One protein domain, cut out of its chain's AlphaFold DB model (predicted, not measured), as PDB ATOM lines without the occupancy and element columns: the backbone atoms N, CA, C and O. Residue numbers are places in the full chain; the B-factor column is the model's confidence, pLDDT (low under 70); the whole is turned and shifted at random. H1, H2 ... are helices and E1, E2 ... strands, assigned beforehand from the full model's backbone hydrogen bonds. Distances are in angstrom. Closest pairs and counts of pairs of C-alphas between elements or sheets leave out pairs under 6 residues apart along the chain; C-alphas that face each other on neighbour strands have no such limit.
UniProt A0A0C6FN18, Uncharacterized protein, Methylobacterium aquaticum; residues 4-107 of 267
ATOM      1  N   ILE A   4     186.200 132.839 249.881       92.38
ATOM      2  CA  ILE A   4     185.045 131.942 249.802       92.38
ATOM      3  C   ILE A   4     184.262 132.029 251.107       92.38
ATOM      4  O   ILE A   4     184.821 131.938 252.202       92.38
ATOM      5  N   VAL A   5     182.949 132.184 250.983       93.81
ATOM      6  CA  VAL A   5     182.022 132.196 252.110       93.81
ATOM      7  C   VAL A   5     180.920 131.165 251.916       93.81
ATOM      8  O   VAL A   5     180.539 130.824 250.796       93.81
ATOM      9  N   ARG A   6     180.368 130.677 253.021       94.19
ATOM     10  CA  ARG A   6     179.230 129.764 253.053       94.19
ATOM     11  C   ARG A   6     178.032 130.466 253.667       94.19
ATOM     12  O   ARG A   6     178.135 131.056 254.739       94.19
ATOM     13  N   HIS A   7     176.876 130.378 253.020       93.44
ATOM     14  CA  HIS A   7     175.638 130.881 253.607       93.44
ATOM     15  C   HIS A   7     175.105 129.886 254.650       93.44
ATOM     16  O   HIS A   7     174.744 128.758 254.312       93.44
ATOM     17  N   LYS A   8     175.000 130.298 255.919       93.12
ATOM     18  CA  LYS A   8     174.719 129.389 257.051       93.12
ATOM     19  C   LYS A   8     173.396 128.636 256.947       93.12
ATOM     20  O   LYS A   8     173.283 127.516 257.432       93.12
ATOM     21  N   LYS A   9     172.376 129.246 256.333       92.06
ATOM     22  CA  LYS A   9     171.038 128.639 256.227       92.06
ATOM     23  C   LYS A   9     170.932 127.636 255.080       92.06
ATOM     24  O   LYS A   9     170.225 126.645 255.208       92.06
ATOM     25  N   THR A  10     171.552 127.936 253.940       90.50
ATOM     26  CA  THR A  10     171.386 127.148 252.703       90.50
ATOM     27  C   THR A  10     172.555 126.207 252.454       90.50
ATOM     28  O   THR A  10     172.413 125.275 251.675       90.50
ATOM     29  N   GLY A  11     173.704 126.443 253.091       90.56
ATOM     30  CA  GLY A  11     174.938 125.694 252.868       90.56
ATOM     31  C   GLY A  11     175.671 126.050 251.571       90.56
ATOM     32  O   GLY A  11     176.776 125.547 251.380       90.56
ATOM     33  N   GLY A  12     175.090 126.908 250.722       90.00
ATOM     34  CA  GLY A  12     175.661 127.311 249.436       90.00
ATOM     35  C   GLY A  12     176.997 128.036 249.595       90.00
ATOM     36  O   GLY A  12     177.166 128.819 250.539       90.00
ATOM     37  N   LEU A  13     177.924 127.754 248.679       91.12
ATOM     38  CA  LEU A  13     179.249 128.361 248.625       91.12
ATOM     39  C   LEU A  13     179.253 129.535 247.655       91.12
ATOM     40  O   LEU A  13     178.720 129.454 246.550       91.12
ATOM     41  N   TYR A  14     179.880 130.622 248.073       92.25
ATOM     42  CA  TYR A  14     179.949 131.848 247.303       92.25
ATOM     43  C   TYR A  14     181.378 132.364 247.269       92.25
ATOM     44  O   TYR A  14     182.082 132.346 248.275       92.25
ATOM     45  N   GLU A  15     181.785 132.853 246.108       92.50
ATOM     46  CA  GLU A  15     183.038 133.572 245.921       92.50
ATOM     47  C   GLU A  15     182.766 135.075 245.998       92.50
ATOM     48  O   GLU A  15     181.952 135.601 245.231       92.50
ATOM     49  N   VAL A  16     183.455 135.770 246.902       94.31
ATOM     50  CA  VAL A  16     183.433 137.231 246.988       94.31
ATOM     51  C   VAL A  16     184.459 137.782 246.004       94.31
ATOM     52  O   VAL A  16     185.667 137.641 246.184       94.31
ATOM     53  N   LEU A  17     183.957 138.407 244.941       92.00
ATOM     54  CA  LEU A  17     184.762 138.973 243.863       92.00
ATOM     55  C   LEU A  17     185.381 140.305 244.289       92.00
ATOM     56  O   LEU A  17     186.559 140.550 244.041       92.00
ATOM     57  N   PHE A  18     184.584 141.163 244.937       94.00
ATOM     58  CA  PHE A  18     185.020 142.469 245.427       94.00
ATOM     59  C   PHE A  18     184.315 142.832 246.732       94.00
ATOM     60  O   PHE A  18     183.104 142.646 246.861       94.00
ATOM     61  N   ARG A  19     185.064 143.440 247.653       94.12
ATOM     62  CA  ARG A  19     184.530 144.200 248.790       94.12
ATOM     63  C   ARG A  19     184.823 145.680 248.592       94.12
ATOM     64  O   ARG A  19     185.816 146.028 247.951       94.12
ATOM     65  N   GLY A  20     183.971 146.534 249.146       93.12
ATOM     66  CA  GLY A  20     184.145 147.982 249.057       93.12
ATOM     67  C   GLY A  20     183.838 148.563 247.678       93.12
ATOM     68  O   GLY A  20     184.386 149.600 247.301       93.12
ATOM     69  N   ALA A  21     183.016 147.873 246.880       96.50
ATOM     70  CA  ALA A  21     182.501 148.454 245.651       96.50
ATOM     71  C   ALA A  21     181.469 149.532 246.003       96.50
ATOM     72  O   ALA A  21     180.749 149.399 246.988       96.50
ATOM     73  N   GLN A  22     181.389 150.593 245.201       98.06
ATOM     74  CA  GLN A  22     180.458 151.692 245.464       98.06
ATOM     75  C   GLN A  22     179.318 151.724 244.458       98.06
ATOM     76  O   GLN A  22     179.535 151.633 243.247       98.06
ATOM     77  N   ILE A  23     178.098 151.906 244.950       98.06
ATOM     78  CA  ILE A  23     176.932 152.124 244.097       98.06
ATOM     79  C   ILE A  23     177.020 153.518 243.467       98.06
ATOM     80  O   ILE A  23     177.260 154.512 244.147       98.06
ATOM     81  N   GLN A  24     176.787 153.612 242.163       96.81
ATOM     82  CA  GLN A  24     176.642 154.873 241.448       96.81
ATOM     83  C   GLN A  24     175.341 154.846 240.642       96.81
ATOM     84  O   GLN A  24     175.236 154.228 239.582       96.81
ATOM     85  N   THR A  25     174.340 155.553 241.154       96.25
ATOM     86  CA  THR A  25     172.991 155.604 240.584       96.25
ATOM     87  C   THR A  25     172.377 156.993 240.753       96.25
ATOM     88  O   THR A  25     172.822 157.773 241.595       96.25
ATOM     89  N   ASN A  26     171.353 157.301 239.954       95.31
ATOM     90  CA  ASN A  26     170.537 158.509 240.113       95.31
ATOM     91  C   ASN A  26     169.312 158.263 241.011       95.31
ATOM     92  O   ASN A  26     168.799 159.200 241.614       95.31
ATOM     93  N   GLU A  27     168.862 157.009 241.108       96.12
ATOM     94  CA  GLU A  27     167.702 156.583 241.895       96.12
ATOM     95  C   GLU A  27     168.050 155.327 242.710       96.12
ATOM     96  O   GLU A  27     168.859 154.518 242.239       96.12
ATOM     97  N   PRO A  28     167.477 155.135 243.914       97.44
ATOM     98  CA  PRO A  28     167.759 153.952 244.719       97.44
ATOM     99  C   PRO A  28     167.441 152.643 243.982       97.44
ATOM    100  O   PRO A  28     166.375 152.503 243.384       97.44
ATOM    101  N   LEU A  29     168.352 151.671 244.049       97.81
ATOM    102  CA  LEU A  29     168.198 150.367 243.405       97.81
ATOM    103  C   LEU A  29     167.412 149.428 244.311       97.81
ATOM    104  O   LEU A  29     167.848 149.140 245.422       97.81
ATOM    105  N   ALA A  30     166.269 148.942 243.839       97.56
ATOM    106  CA  ALA A  30     165.491 147.935 244.549       97.56
ATOM    107  C   ALA A  30     166.173 146.555 244.527       97.56
ATOM    108  O   ALA A  30     167.100 146.307 243.753       97.56
ATOM    109  N   ASP A  31     165.671 145.641 245.358       97.50
ATOM    110  CA  ASP A  31     166.043 144.228 245.305       97.50
ATOM    111  C   ASP A  31     165.806 143.663 243.889       97.50
ATOM    112  O   ASP A  31     164.825 144.016 243.229       97.50
ATOM    113  N   TYR A  32     166.724 142.822 243.412       96.62
ATOM    114  CA  TYR A  32     166.788 142.283 242.045       96.62
ATOM    115  C   TYR A  32     166.946 143.302 240.904       96.62
ATOM    116  O   TYR A  32     166.842 142.919 239.740       96.62
ATOM    117  N   ALA A  33     167.245 144.577 241.182       96.31
ATOM    118  CA  ALA A  33     167.588 145.521 240.121       96.31
ATOM    119  C   ALA A  33     168.820 145.042 239.333       96.31
ATOM    120  O   ALA A  33     169.821 144.626 239.922       96.31
ATOM    121  N   GLU A  34     168.755 145.118 238.004       95.12
ATOM    122  CA  GLU A  34     169.865 144.742 237.125       95.12
ATOM    123  C   GLU A  34     170.986 145.782 237.171       95.12
ATOM    124  O   GLU A  34     170.755 146.994 237.068       95.12
ATOM    125  N   VAL A  35     172.220 145.300 237.299       95.62
ATOM    126  CA  VAL A  35     173.408 146.135 237.465       95.62
ATOM    127  C   VAL A  35     174.575 145.672 236.604       95.62
ATOM    128  O   VAL A  35     174.687 144.507 236.230       95.62
ATOM    129  N   ILE A  36     175.488 146.601 236.337       92.88
ATOM    130  CA  ILE A  36     176.803 146.334 235.761       92.88
ATOM    131  C   ILE A  36     177.867 146.728 236.787       92.88
ATOM    132  O   ILE A  36     177.861 147.836 237.333       92.88
ATOM    133  N   VAL A  37     178.805 145.816 237.022       90.50
ATOM    134  CA  VAL A  37     179.993 146.018 237.853       90.50
ATOM    135  C   VAL A  37     181.130 146.485 236.953       90.50
ATOM    136  O   VAL A  37     181.511 145.796 236.008       90.50
ATOM    137  N   CYS A  38     181.688 147.650 237.250       86.31
ATOM    138  CA  CYS A  38     182.750 148.288 236.486       86.31
ATOM    139  C   CYS A  38     184.007 148.464 237.342       86.31
ATOM    140  O   CYS A  38     183.919 148.712 238.544       86.31
ATOM    141  N   ARG A  39     185.181 148.429 236.710       89.56
ATOM    142  CA  ARG A  39     186.451 148.859 237.304       89.56
ATOM    143  C   ARG A  39     186.906 150.159 236.662       89.56
ATOM    144  O   ARG A  39     187.043 150.225 235.441       89.56
ATOM    145  N   ARG A  40     187.171 151.178 237.473       85.50
ATOM    146  CA  ARG A  40     187.754 152.444 237.017       85.50
ATOM    147  C   ARG A  40     189.215 152.226 236.633       85.50
ATOM    148  O   ARG A  40     189.981 151.651 237.399       85.50
ATOM    149  N   VAL A  41     189.607 152.691 235.451       78.69
ATOM    150  CA  VAL A  41     190.977 152.552 234.930       78.69
ATOM    151  C   VAL A  41     191.954 153.436 235.708       78.69
ATOM    152  O   VAL A  41     193.101 153.058 235.899       78.69
ATOM    153  N   SER A  42     191.500 154.596 236.191       82.00
ATOM    154  CA  SER A  42     192.356 155.581 236.861       82.00
ATOM    155  C   SER A  42     192.922 155.116 238.203       82.00
ATOM    156  O   SER A  42     194.052 155.455 238.531       82.00
ATOM    157  N   ASP A  43     192.126 154.399 238.998       84.25
ATOM    158  CA  ASP A  43     192.469 154.037 240.380       84.25
ATOM    159  C   ASP A  43     192.125 152.584 240.742       84.25
ATOM    160  O   ASP A  43     192.301 152.176 241.887       84.25
ATOM    161  N   GLY A  44     191.625 151.791 239.791       83.94
ATOM    162  CA  GLY A  44     191.223 150.403 240.021       83.94
ATOM    163  C   GLY A  44     189.947 150.237 240.850       83.94
ATOM    164  O   GLY A  44     189.555 149.100 241.120       83.94
ATOM    165  N   GLY A  45     189.280 151.328 241.246       89.62
ATOM    166  CA  GLY A  45     188.101 151.273 242.104       89.62
ATOM    167  C   GLY A  45     186.919 150.570 241.435       89.62
ATOM    168  O   GLY A  45     186.668 150.760 240.242       89.62
ATOM    169  N   ILE A  46     186.172 149.783 242.212       96.12
ATOM    170  CA  ILE A  46     184.999 149.049 241.726       96.12
ATOM    171  C   ILE A  46     183.736 149.880 241.943       96.12
ATOM    172  O   ILE A  46     183.493 150.395 243.033       96.12
ATOM    173  N   VAL A  47     182.931 150.008 240.893       96.12
ATOM    174  CA  VAL A  47     181.677 150.764 240.900       96.12
ATOM    175  C   VAL A  47     180.562 149.880 240.361       96.12
ATOM    176  O   VAL A  47     180.741 149.209 239.348       96.12
ATOM    177  N   VAL A  48     179.404 149.897 241.010       96.94
ATOM    178  CA  VAL A  48     178.203 149.180 240.576       96.94
ATOM    179  C   VAL A  48     177.152 150.187 240.128       96.94
ATOM    180  O   VAL A  48     176.893 151.168 240.821       96.94
ATOM    181  N   ARG A  49     176.544 149.965 238.964       95.94
ATOM    182  CA  ARG A  49     175.587 150.900 238.348       95.94
ATOM    183  C   ARG A  49     174.369 150.166 237.801       95.94
ATOM    184  O   ARG A  49     174.529 149.005 237.442       95.94
ATOM    185  N   PRO A  50     173.199 150.818 237.661       96.38
ATOM    186  CA  PRO A  50     172.095 150.249 236.890       96.38
ATOM    187  C   PRO A  50     172.560 149.816 235.497       96.38
ATOM    188  O   PRO A  50     173.258 150.581 234.826       96.38
ATOM    189  N   ALA A  51     172.127 148.641 235.043       90.88
ATOM    190  CA  ALA A  51     172.472 148.128 233.714       90.88
ATOM    191  C   ALA A  51     171.932 149.004 232.568       90.88
ATOM    192  O   ALA A  51     172.471 149.001 231.466       90.88
ATOM    193  N   SER A  52     170.900 149.809 232.841       87.88
ATOM    194  CA  SER A  52     170.336 150.782 231.900       87.88
ATOM    195  C   SER A  52     171.213 152.019 231.671       87.88
ATOM    196  O   SER A  52     170.948 152.790 230.746       87.88
ATOM    197  N   LEU A  53     172.238 152.245 232.501       84.06
ATOM    198  CA  LEU A  53     173.176 153.352 232.329       84.06
ATOM    199  C   LEU A  53     174.423 152.896 231.564       84.06
ATOM    200  O   LEU A  53     174.914 151.791 231.783       84.06
ATOM    201  N   PRO A  54     175.004 153.767 230.718       83.81
ATOM    202  CA  PRO A  54     176.244 153.443 230.030       83.81
ATOM    203  C   PRO A  54     177.398 153.269 231.024       83.81
ATOM    204  O   PRO A  54     177.461 153.935 232.065       83.81
ATOM    205  N   VAL A  55     178.351 152.411 230.650       82.31
ATOM    206  CA  VAL A  55     179.623 152.252 231.365       82.31
ATOM    207  C   VAL A  55     180.319 153.619 231.441       82.31
ATOM    208  O   VAL A  55     180.416 154.309 230.420       82.31
ATOM    209  N   PRO A  56     180.796 154.053 232.624       80.38
ATOM    210  CA  PRO A  56     181.451 155.346 232.758       80.38
ATOM    211  C   PRO A  56     182.693 155.437 231.867       80.38
ATOM    212  O   PRO A  56     183.464 154.483 231.764       80.38
ATOM    213  N   ALA A  57     182.936 156.614 231.289       83.31
ATOM    214  CA  ALA A  57     184.185 156.879 230.583       83.31
ATOM    215  C   ALA A  57     185.389 156.606 231.502       83.31
ATOM    216  O   ALA A  57     185.381 156.968 232.680       83.31
ATOM    217  N   GLY A  58     186.418 155.944 230.967       78.38
ATOM    218  CA  GLY A  58     187.581 155.530 231.756       78.38
ATOM    219  C   GLY A  58     187.298 154.381 232.729       78.38
ATOM    220  O   GLY A  58     188.020 154.235 233.713       78.38
ATOM    221  N   SER A  59     186.257 153.578 232.493       79.50
ATOM    222  CA  SER A  59     185.981 152.337 233.227       79.50
ATOM    223  C   SER A  59     185.820 151.150 232.278       79.50
ATOM    224  O   SER A  59     185.464 151.314 231.114       79.50
ATOM    225  N   VAL A  60     186.058 149.948 232.799       75.56
ATOM    226  CA  VAL A  60     185.871 148.670 232.101       75.56
ATOM    227  C   VAL A  60     184.741 147.906 232.782       75.56
ATOM    228  O   VAL A  60     184.778 147.723 233.999       75.56
ATOM    229  N   ALA A  61     183.744 147.456 232.018       81.19
ATOM    230  CA  ALA A  61     182.717 146.552 232.533       81.19
ATOM    231  C   ALA A  61     183.322 145.169 232.809       81.19
ATOM    232  O   ALA A  61     184.012 144.599 231.964       81.19
ATOM    233  N   LEU A  62     183.070 144.648 234.004       81.69
ATOM    234  CA  LEU A  62     183.570 143.353 234.450       81.69
ATOM    235  C   LEU A  62     182.468 142.294 234.425       81.69
ATOM    236  O   LEU A  62     182.677 141.216 233.879       81.69
ATOM    237  N   TYR A  63     181.305 142.615 235.000       86.00
ATOM    238  CA  TYR A  63     180.212 141.664 235.204       86.00
ATOM    239  C   TYR A  63     178.851 142.340 235.037       86.00
ATOM    240  O   TYR A  63     178.683 143.492 235.439       86.00
ATOM    241  N   GLY A  64     177.879 141.609 234.494       86.19
ATOM    242  CA  GLY A  64     176.456 141.894 234.689       86.19
ATOM    243  C   GLY A  64     175.942 141.119 235.901       86.19
ATOM    244  O   GLY A  64     176.452 140.037 236.195       86.19
ATOM    245  N   GLY A  65     174.969 141.666 236.622       92.12
ATOM    246  CA  GLY A  65     174.441 141.028 237.823       92.12
ATOM    247  C   GLY A  65     173.143 141.644 238.323       92.12
ATOM    248  O   GLY A  65     172.520 142.468 237.651       92.12
ATOM    249  N   SER A  66     172.758 141.259 239.535       96.38
ATOM    250  CA  SER A  66     171.536 141.732 240.183       96.38
ATOM    251  C   SER A  66     171.787 142.141 241.630       96.38
ATOM    252  O   SER A  66     172.621 141.564 242.332       96.38
ATOM    253  N   VAL A  67     171.045 143.143 242.094       97.44
ATOM    254  CA  VAL A  67     171.019 143.523 243.510       97.44
ATOM    255  C   VAL A  67     170.345 142.421 244.329       97.44
ATOM    256  O   VAL A  67     169.329 141.870 243.919       97.44
ATOM    257  N   GLN A  68     170.905 142.111 245.494       96.19
ATOM    258  CA  GLN A  68     170.289 141.290 246.526       96.19
ATOM    259  C   GLN A  68     170.414 142.012 247.870       96.19
ATOM    260  O   GLN A  68     171.444 141.920 248.546       96.19
ATOM    261  N   ALA A  69     169.378 142.751 248.253       94.81
ATOM    262  CA  ALA A  69     169.418 143.644 249.407       94.81
ATOM    263  C   ALA A  69     168.062 143.722 250.115       94.81
ATOM    264  O   ALA A  69     167.007 143.687 249.484       94.81
ATOM    265  N   ASN A  70     168.083 143.876 251.439       93.31
ATOM    266  CA  ASN A  70     166.853 144.031 252.218       93.31
ATOM    267  C   ASN A  70     166.236 145.434 252.060       93.31
ATOM    268  O   ASN A  70     165.036 145.609 252.270       93.31
ATOM    269  N   LEU A  71     167.061 146.436 251.740       96.06
ATOM    270  CA  LEU A  71     166.669 147.830 251.539       96.06
ATOM    271  C   LEU A  71     167.213 148.347 250.200       96.06
ATOM    272  O   LEU A  71     168.255 147.863 249.754       96.06
ATOM    273  N   PRO A  72     166.548 149.337 249.570       97.31
ATOM    274  CA  PRO A  72     167.057 149.931 248.345       97.31
ATOM    275  C   PRO A  72     168.448 150.552 248.524       97.31
ATOM    276  O   PRO A  72     168.686 151.240 249.517       97.31
ATOM    277  N   LEU A  73     169.332 150.351 247.543       97.88
ATOM    278  CA  LEU A  73     170.709 150.852 247.558       97.88
ATOM    279  C   LEU A  73     170.802 152.246 246.939       97.88
ATOM    280  O   LEU A  73     170.411 152.445 245.787       97.88
ATOM    281  N   ALA A  74     171.346 153.204 247.675       97.94
ATOM    282  CA  ALA A  74     171.575 154.567 247.223       97.94
ATOM    283  C   ALA A  74     172.990 154.754 246.649       97.94
ATOM    284  O   ALA A  74     173.899 153.950 246.842       97.94
ATOM    285  N   SER A  75     173.184 155.855 245.922       97.88
ATOM    286  CA  SER A  75     174.507 156.238 245.423       97.88
ATOM    287  C   SER A  75     175.477 156.476 246.585       97.88
ATOM    288  O   SER A  75     175.149 157.206 247.518       97.88
ATOM    289  N   GLY A  76     176.671 155.894 246.503       97.19
ATOM    290  CA  GLY A  76     177.698 155.927 247.543       97.19
ATOM    291  C   GLY A  76     177.660 154.751 248.521       97.19
ATOM    292  O   GLY A  76     178.608 154.609 249.291       97.19
ATOM    293  N   ASP A  77     176.628 153.901 248.480       98.12
ATOM    294  CA  ASP A  77     176.550 152.731 249.357       98.12
ATOM    295  C   ASP A  77     177.678 151.732 249.071       98.12
ATOM    296  O   ASP A  77     178.027 151.470 247.913       98.12
ATOM    297  N   ASP A  78     178.220 151.167 250.151       98.00
ATOM    298  CA  ASP A  78     179.287 150.171 250.133       98.00
ATOM    299  C   ASP A  78     178.711 148.759 249.983       98.00
ATOM    300  O   ASP A  78     177.893 148.302 250.795       98.00
ATOM    301  N   VAL A  79     179.136 148.064 248.931       98.38
ATOM    302  CA  VAL A  79     178.607 146.755 248.557       98.38
ATOM    303  C   VAL A  79     179.706 145.726 248.321       98.38
ATOM    304  O   VAL A  79     180.811 146.021 247.850       98.38
ATOM    305  N   ALA A  80     179.354 144.479 248.608       97.75
ATOM    306  CA  ALA A  80     180.080 143.299 248.196       97.75
ATOM    307  C   ALA A  80     179.495 142.769 246.882       97.75
ATOM    308  O   ALA A  80     178.275 142.697 246.700       97.75
ATOM    309  N   VAL A  81     180.384 142.371 245.978       96.12
ATOM    310  CA  VAL A  81     180.058 141.691 244.723       96.12
ATOM    311  C   VAL A  81     180.488 140.238 244.868       96.12
ATOM    312  O   VAL A  81     181.654 139.973 245.161       96.12
ATOM    313  N   TYR A  82     179.571 139.299 244.668       94.88
ATOM    314  CA  TYR A  82     179.824 137.874 244.882       94.88
ATOM    315  C   TYR A  82     179.028 137.015 243.902       94.88
ATOM    316  O   TYR A  82     178.063 137.475 243.301       94.88
ATOM    317  N   ARG A  83     179.422 135.757 243.733       92.38
ATOM    318  CA  ARG A  83     178.704 134.778 242.902       92.38
ATOM    319  C   ARG A  83     178.617 133.436 243.604       92.38
ATOM    320  O   ARG A  83     179.428 133.149 244.482       92.38
ATOM    321  N   ASN A  84     177.630 132.631 243.236       87.25
ATOM    322  CA  ASN A  84     177.542 131.249 243.702       87.25
ATOM    323  C   ASN A  84     178.619 130.412 242.989       87.25
ATOM    324  O   ASN A  84     178.809 130.577 241.790       87.25
ATOM    325  N   GLN A  85     179.321 129.530 243.703       82.31
ATOM    326  CA  GLN A  85     180.308 128.636 243.081       82.31
ATOM    327  C   GLN A  85     179.663 127.546 242.215       82.31
ATOM    328  O   GLN A  85     180.290 127.067 241.273       82.31
ATOM    329  N   ASP A  86     178.419 127.170 242.516       73.81
ATOM    330  CA  ASP A  86     177.675 126.164 241.750       73.81
ATOM    331  C   ASP A  86     176.954 126.772 240.534       73.81
ATOM    332  O   ASP A  86     176.600 126.062 239.595       73.81
ATOM    333  N   ASP A  87     176.734 128.090 240.553       71.06
ATOM    334  CA  ASP A  87     176.071 128.850 239.494       71.06
ATOM    335  C   ASP A  87     176.935 130.061 239.126       71.06
ATOM    336  O   ASP A  87     176.726 131.190 239.577       71.06
ATOM    337  N   ASP A  88     177.949 129.772 238.309       64.88
ATOM    338  CA  ASP A  88     178.986 130.708 237.860       64.88
ATOM    339  C   ASP A  88     178.429 131.868 237.003       64.88
ATOM    340  O   ASP A  88     179.170 132.801 236.680       64.88
ATOM    341  N   MET A  89     177.147 131.815 236.617       64.75
ATOM    342  CA  MET A  89     176.533 132.744 235.665       64.75
ATOM    343  C   MET A  89     175.970 134.007 236.319       64.75
ATOM    344  O   MET A  89     175.917 135.047 235.660       64.75
ATOM    345  N   LEU A  90     175.537 133.942 237.582       79.25
ATOM    346  CA  LEU A  90     174.823 135.048 238.221       79.25
ATOM    347  C   LEU A  90     175.659 135.724 239.309       79.25
ATOM    348  O   LEU A  90     175.947 135.153 240.364       79.25
ATOM    349  N   VAL A  91     176.013 136.985 239.051       92.38
ATOM    350  CA  VAL A  91     176.687 137.858 240.014       92.38
ATOM    351  C   VAL A  91     175.654 138.630 240.827       92.38
ATOM    352  O   VAL A  91     174.733 139.244 240.286       92.38
ATOM    353  N   TRP A  92     175.846 138.629 242.137       96.38
ATOM    354  CA  TRP A  92     175.023 139.316 243.116       96.38
ATOM    355  C   TRP A  92     175.757 140.512 243.712       96.38
ATOM    356  O   TRP A  92     176.968 140.473 243.951       96.38
ATOM    357  N   VAL A  93     174.999 141.568 243.990       97.44
ATOM    358  CA  VAL A  93     175.474 142.765 244.687       97.44
ATOM    359  C   VAL A  93     174.654 142.970 245.952       97.44
ATOM    360  O   VAL A  93     173.439 143.121 245.883       97.44
ATOM    361  N   ARG A  94     175.311 143.011 247.109       97.31
ATOM    362  CA  ARG A  94     174.673 143.126 248.431       97.31
ATOM    363  C   ARG A  94     175.411 144.163 249.278       97.31
ATOM    364  O   ARG A  94     176.628 144.254 249.134       97.31
ATOM    365  N   PRO A  95     174.751 144.897 250.193       97.69
ATOM    366  CA  PRO A  95     175.460 145.728 251.164       97.69
ATOM    367  C   PRO A  95     176.553 144.948 251.890       97.69
ATOM    368  O   PRO A  95     176.298 143.849 252.387       97.69
ATOM    369  N   THR A  96     177.746 145.524 252.026       96.38
ATOM    370  CA  THR A  96     178.837 144.869 252.769       96.38
ATOM    371  C   THR A  96     178.413 144.573 254.209       96.38
ATOM    372  O   THR A  96     178.632 143.476 254.711       96.38
ATOM    373  N   ALA A  97     177.662 145.490 254.829       95.50
ATOM    374  CA  ALA A  97     177.089 145.286 256.159       95.50
ATOM    375  C   ALA A  97     176.144 144.071 256.243       95.50
ATOM    376  O   ALA A  97     176.083 143.420 257.278       95.50
ATOM    377  N   GLU A  98     175.420 143.746 255.167       94.25
ATOM    378  CA  GLU A  98     174.578 142.546 255.104       94.25
ATOM    379  C   GLU A  98     175.381 141.272 254.815       94.25
ATOM    380  O   GLU A  98     174.936 140.181 255.162       94.25
ATOM    381  N   MET A  99     176.537 141.389 254.161       93.31
ATOM    382  CA  MET A  99     177.466 140.271 253.980       93.31
ATOM    383  C   MET A  99     178.117 139.875 255.315       93.31
ATOM    384  O   MET A  99     178.361 138.696 255.570       93.31
ATOM    385  N   ASP A 100     178.326 140.863 256.189       93.94
ATOM    386  CA  ASP A 100     179.053 140.723 257.453       93.94
ATOM    387  C   ASP A 100     178.134 140.586 258.683       93.94
ATOM    388  O   ASP A 100     178.610 140.491 259.814       93.94
ATOM    389  N   ASP A 101     176.812 140.513 258.496       93.56
ATOM    390  CA  ASP A 101     175.832 140.406 259.592       93.56
ATOM    391  C   ASP A 101     175.746 139.011 260.243       93.56
ATOM    392  O   ASP A 101     174.911 138.755 261.116       93.56
ATOM    393  N   GLY A 102     176.616 138.095 259.818       91.88
ATOM    394  CA  GLY A 102     176.693 136.731 260.317       91.88
ATOM    395  C   GLY A 102     175.844 135.716 259.553       91.88
ATOM    396  O   GLY A 102     175.877 134.543 259.940       91.88
ATOM    397  N   ARG A 103     175.132 136.103 258.479       92.44
ATOM    398  CA  ARG A 103     174.493 135.164 257.529       92.44
ATOM    399  C   ARG A 103     175.502 134.298 256.775       92.44
ATOM    400  O   ARG A 103     175.185 133.153 256.436       92.44
ATOM    401  N   PHE A 104     176.695 134.830 256.548       94.94
ATOM    402  CA  PHE A 104     177.799 134.145 255.894       94.94
ATOM    403  C   PHE A 104     178.903 133.814 256.902       94.94
ATOM    404  O   PHE A 104     179.079 134.496 257.913       94.94
ATOM    405  N   GLU A 105     179.632 132.737 256.641       94.12
ATOM    406  CA  GLU A 105     180.847 132.371 257.367       94.12
ATOM    407  C   GLU A 105     181.982 132.067 256.389       94.12
ATOM    408  O   GLU A 105     181.702 131.603 255.280       94.12
ATOM    409  N   PRO A 106     183.248 132.312 256.762       92.88
ATOM    410  CA  PRO A 106     184.382 131.909 255.943       92.88
ATOM    411  C   PRO A 106     184.334 130.409 255.649       92.88
ATOM    412  O   PRO A 106     184.037 129.604 256.533       92.88
ATOM    413  N   ALA A 107     184.645 130.039 254.413       88.38
ATOM    414  CA  ALA A 107     184.795 128.654 254.002       88.38
ATOM    415  C   ALA A 107     186.179 128.441 253.398       88.38
ATOM    416  O   ALA A 107     186.765 129.350 252.806       88.38
TER     417      ALA A 107
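What this domain is: This is residues 4 to 107 of the 267 residues of an uncharacterized protein of Methylobacterium aquaticum (UniProt A0A0C6FN18). A small closed barrel of six strands makes the body, with E2, E4, E3, E5, E7 and E6 round the ring, and the short strands E1 and E8 extend the sheet at one end of the longest axis, beside the first part of E2. The one short helix, H1, sits beside the barrel strands, between E7 and E8 along the chain. The printed part has 104 residues with eight named strands and one named helix, in the order E1, E2, E3, E4, E5, E6, E7, H1, E8; the sheet is mixed and the class is mostly strand. The whole is compact, with a radius of gyration of the C-alphas of 13.1 A, and elongated, spanning 39 by 25 by 22 A.

Where its parts are: In the ring, E2 is residues 13 to 23, 24.3 A long and the longest strand by residues, and it bends by 75 degrees at residue 20. E4 is residues 46 to 50, and E3 is residues 34 to 40, 19.5 A long. E5 is residues 59 to 67, 20.2 A long, and bends by 70 degrees at residue 62. E7 is residues 91 to 95, and E6 is residues 78 to 84, 20.1 A long. E1, residues 4 to 7, begins at C-alpha 4, (185.045, 131.942, 249.802). H1 is residues 96 to 99, and E8, residues 104 to 106, ends at C-alpha 106, (184.382, 131.909, 255.943).

How they stand to each other: E2 and E4 are parallel, with N 48 and O 22 2.8 A apart, within hydrogen-bond range. E4 and E3 form an antiparallel hairpin, with N 38 and O 47 at 2.8 A. E3 and E5 are antiparallel, with N 37 and O 63 at 2.8 A. E5 and E7 are parallel, with N 66 and O 91 at 2.9 A. E7 and E6 form an antiparallel hairpin, with N 92 and O 82 at 2.8 A. E6 and E2 are antiparallel and close the ring, with N 17 and O 81 at 2.8 A. The pairing of E2 is staggered: residues 13 to 15 pair with E1, 14 to 22 with E6 and 22 to 23 with E4. E1 and E2 are an antiparallel hairpin, with N 5 and O 14 at 2.8 A. On the other side of E1 is antiparallel E8, with N 6 and O 105 at 2.8 A. H1 is on the barrel at the sheet's level, its height over the sheet 2.6 A; the closest C-alphas of E6 and H1 are those of Val 79 and Thr 96, 4.6 A apart. H1 is too short for an O i to N i+4 pair, and its one O i to N i+3 pair is within range.

The domain as a whole: The two C-alphas farthest apart, those of Lys 9 and Ala 57, are 40.3 A apart. The C-alphas of Ile 4 and Ala 107, the first and last printed, are 5.3 A apart. The printed part has no cut and no long link. The mean pLDDT of the printed part is 91.2, and residues 88 to 89, between E6 and E7, are under 70.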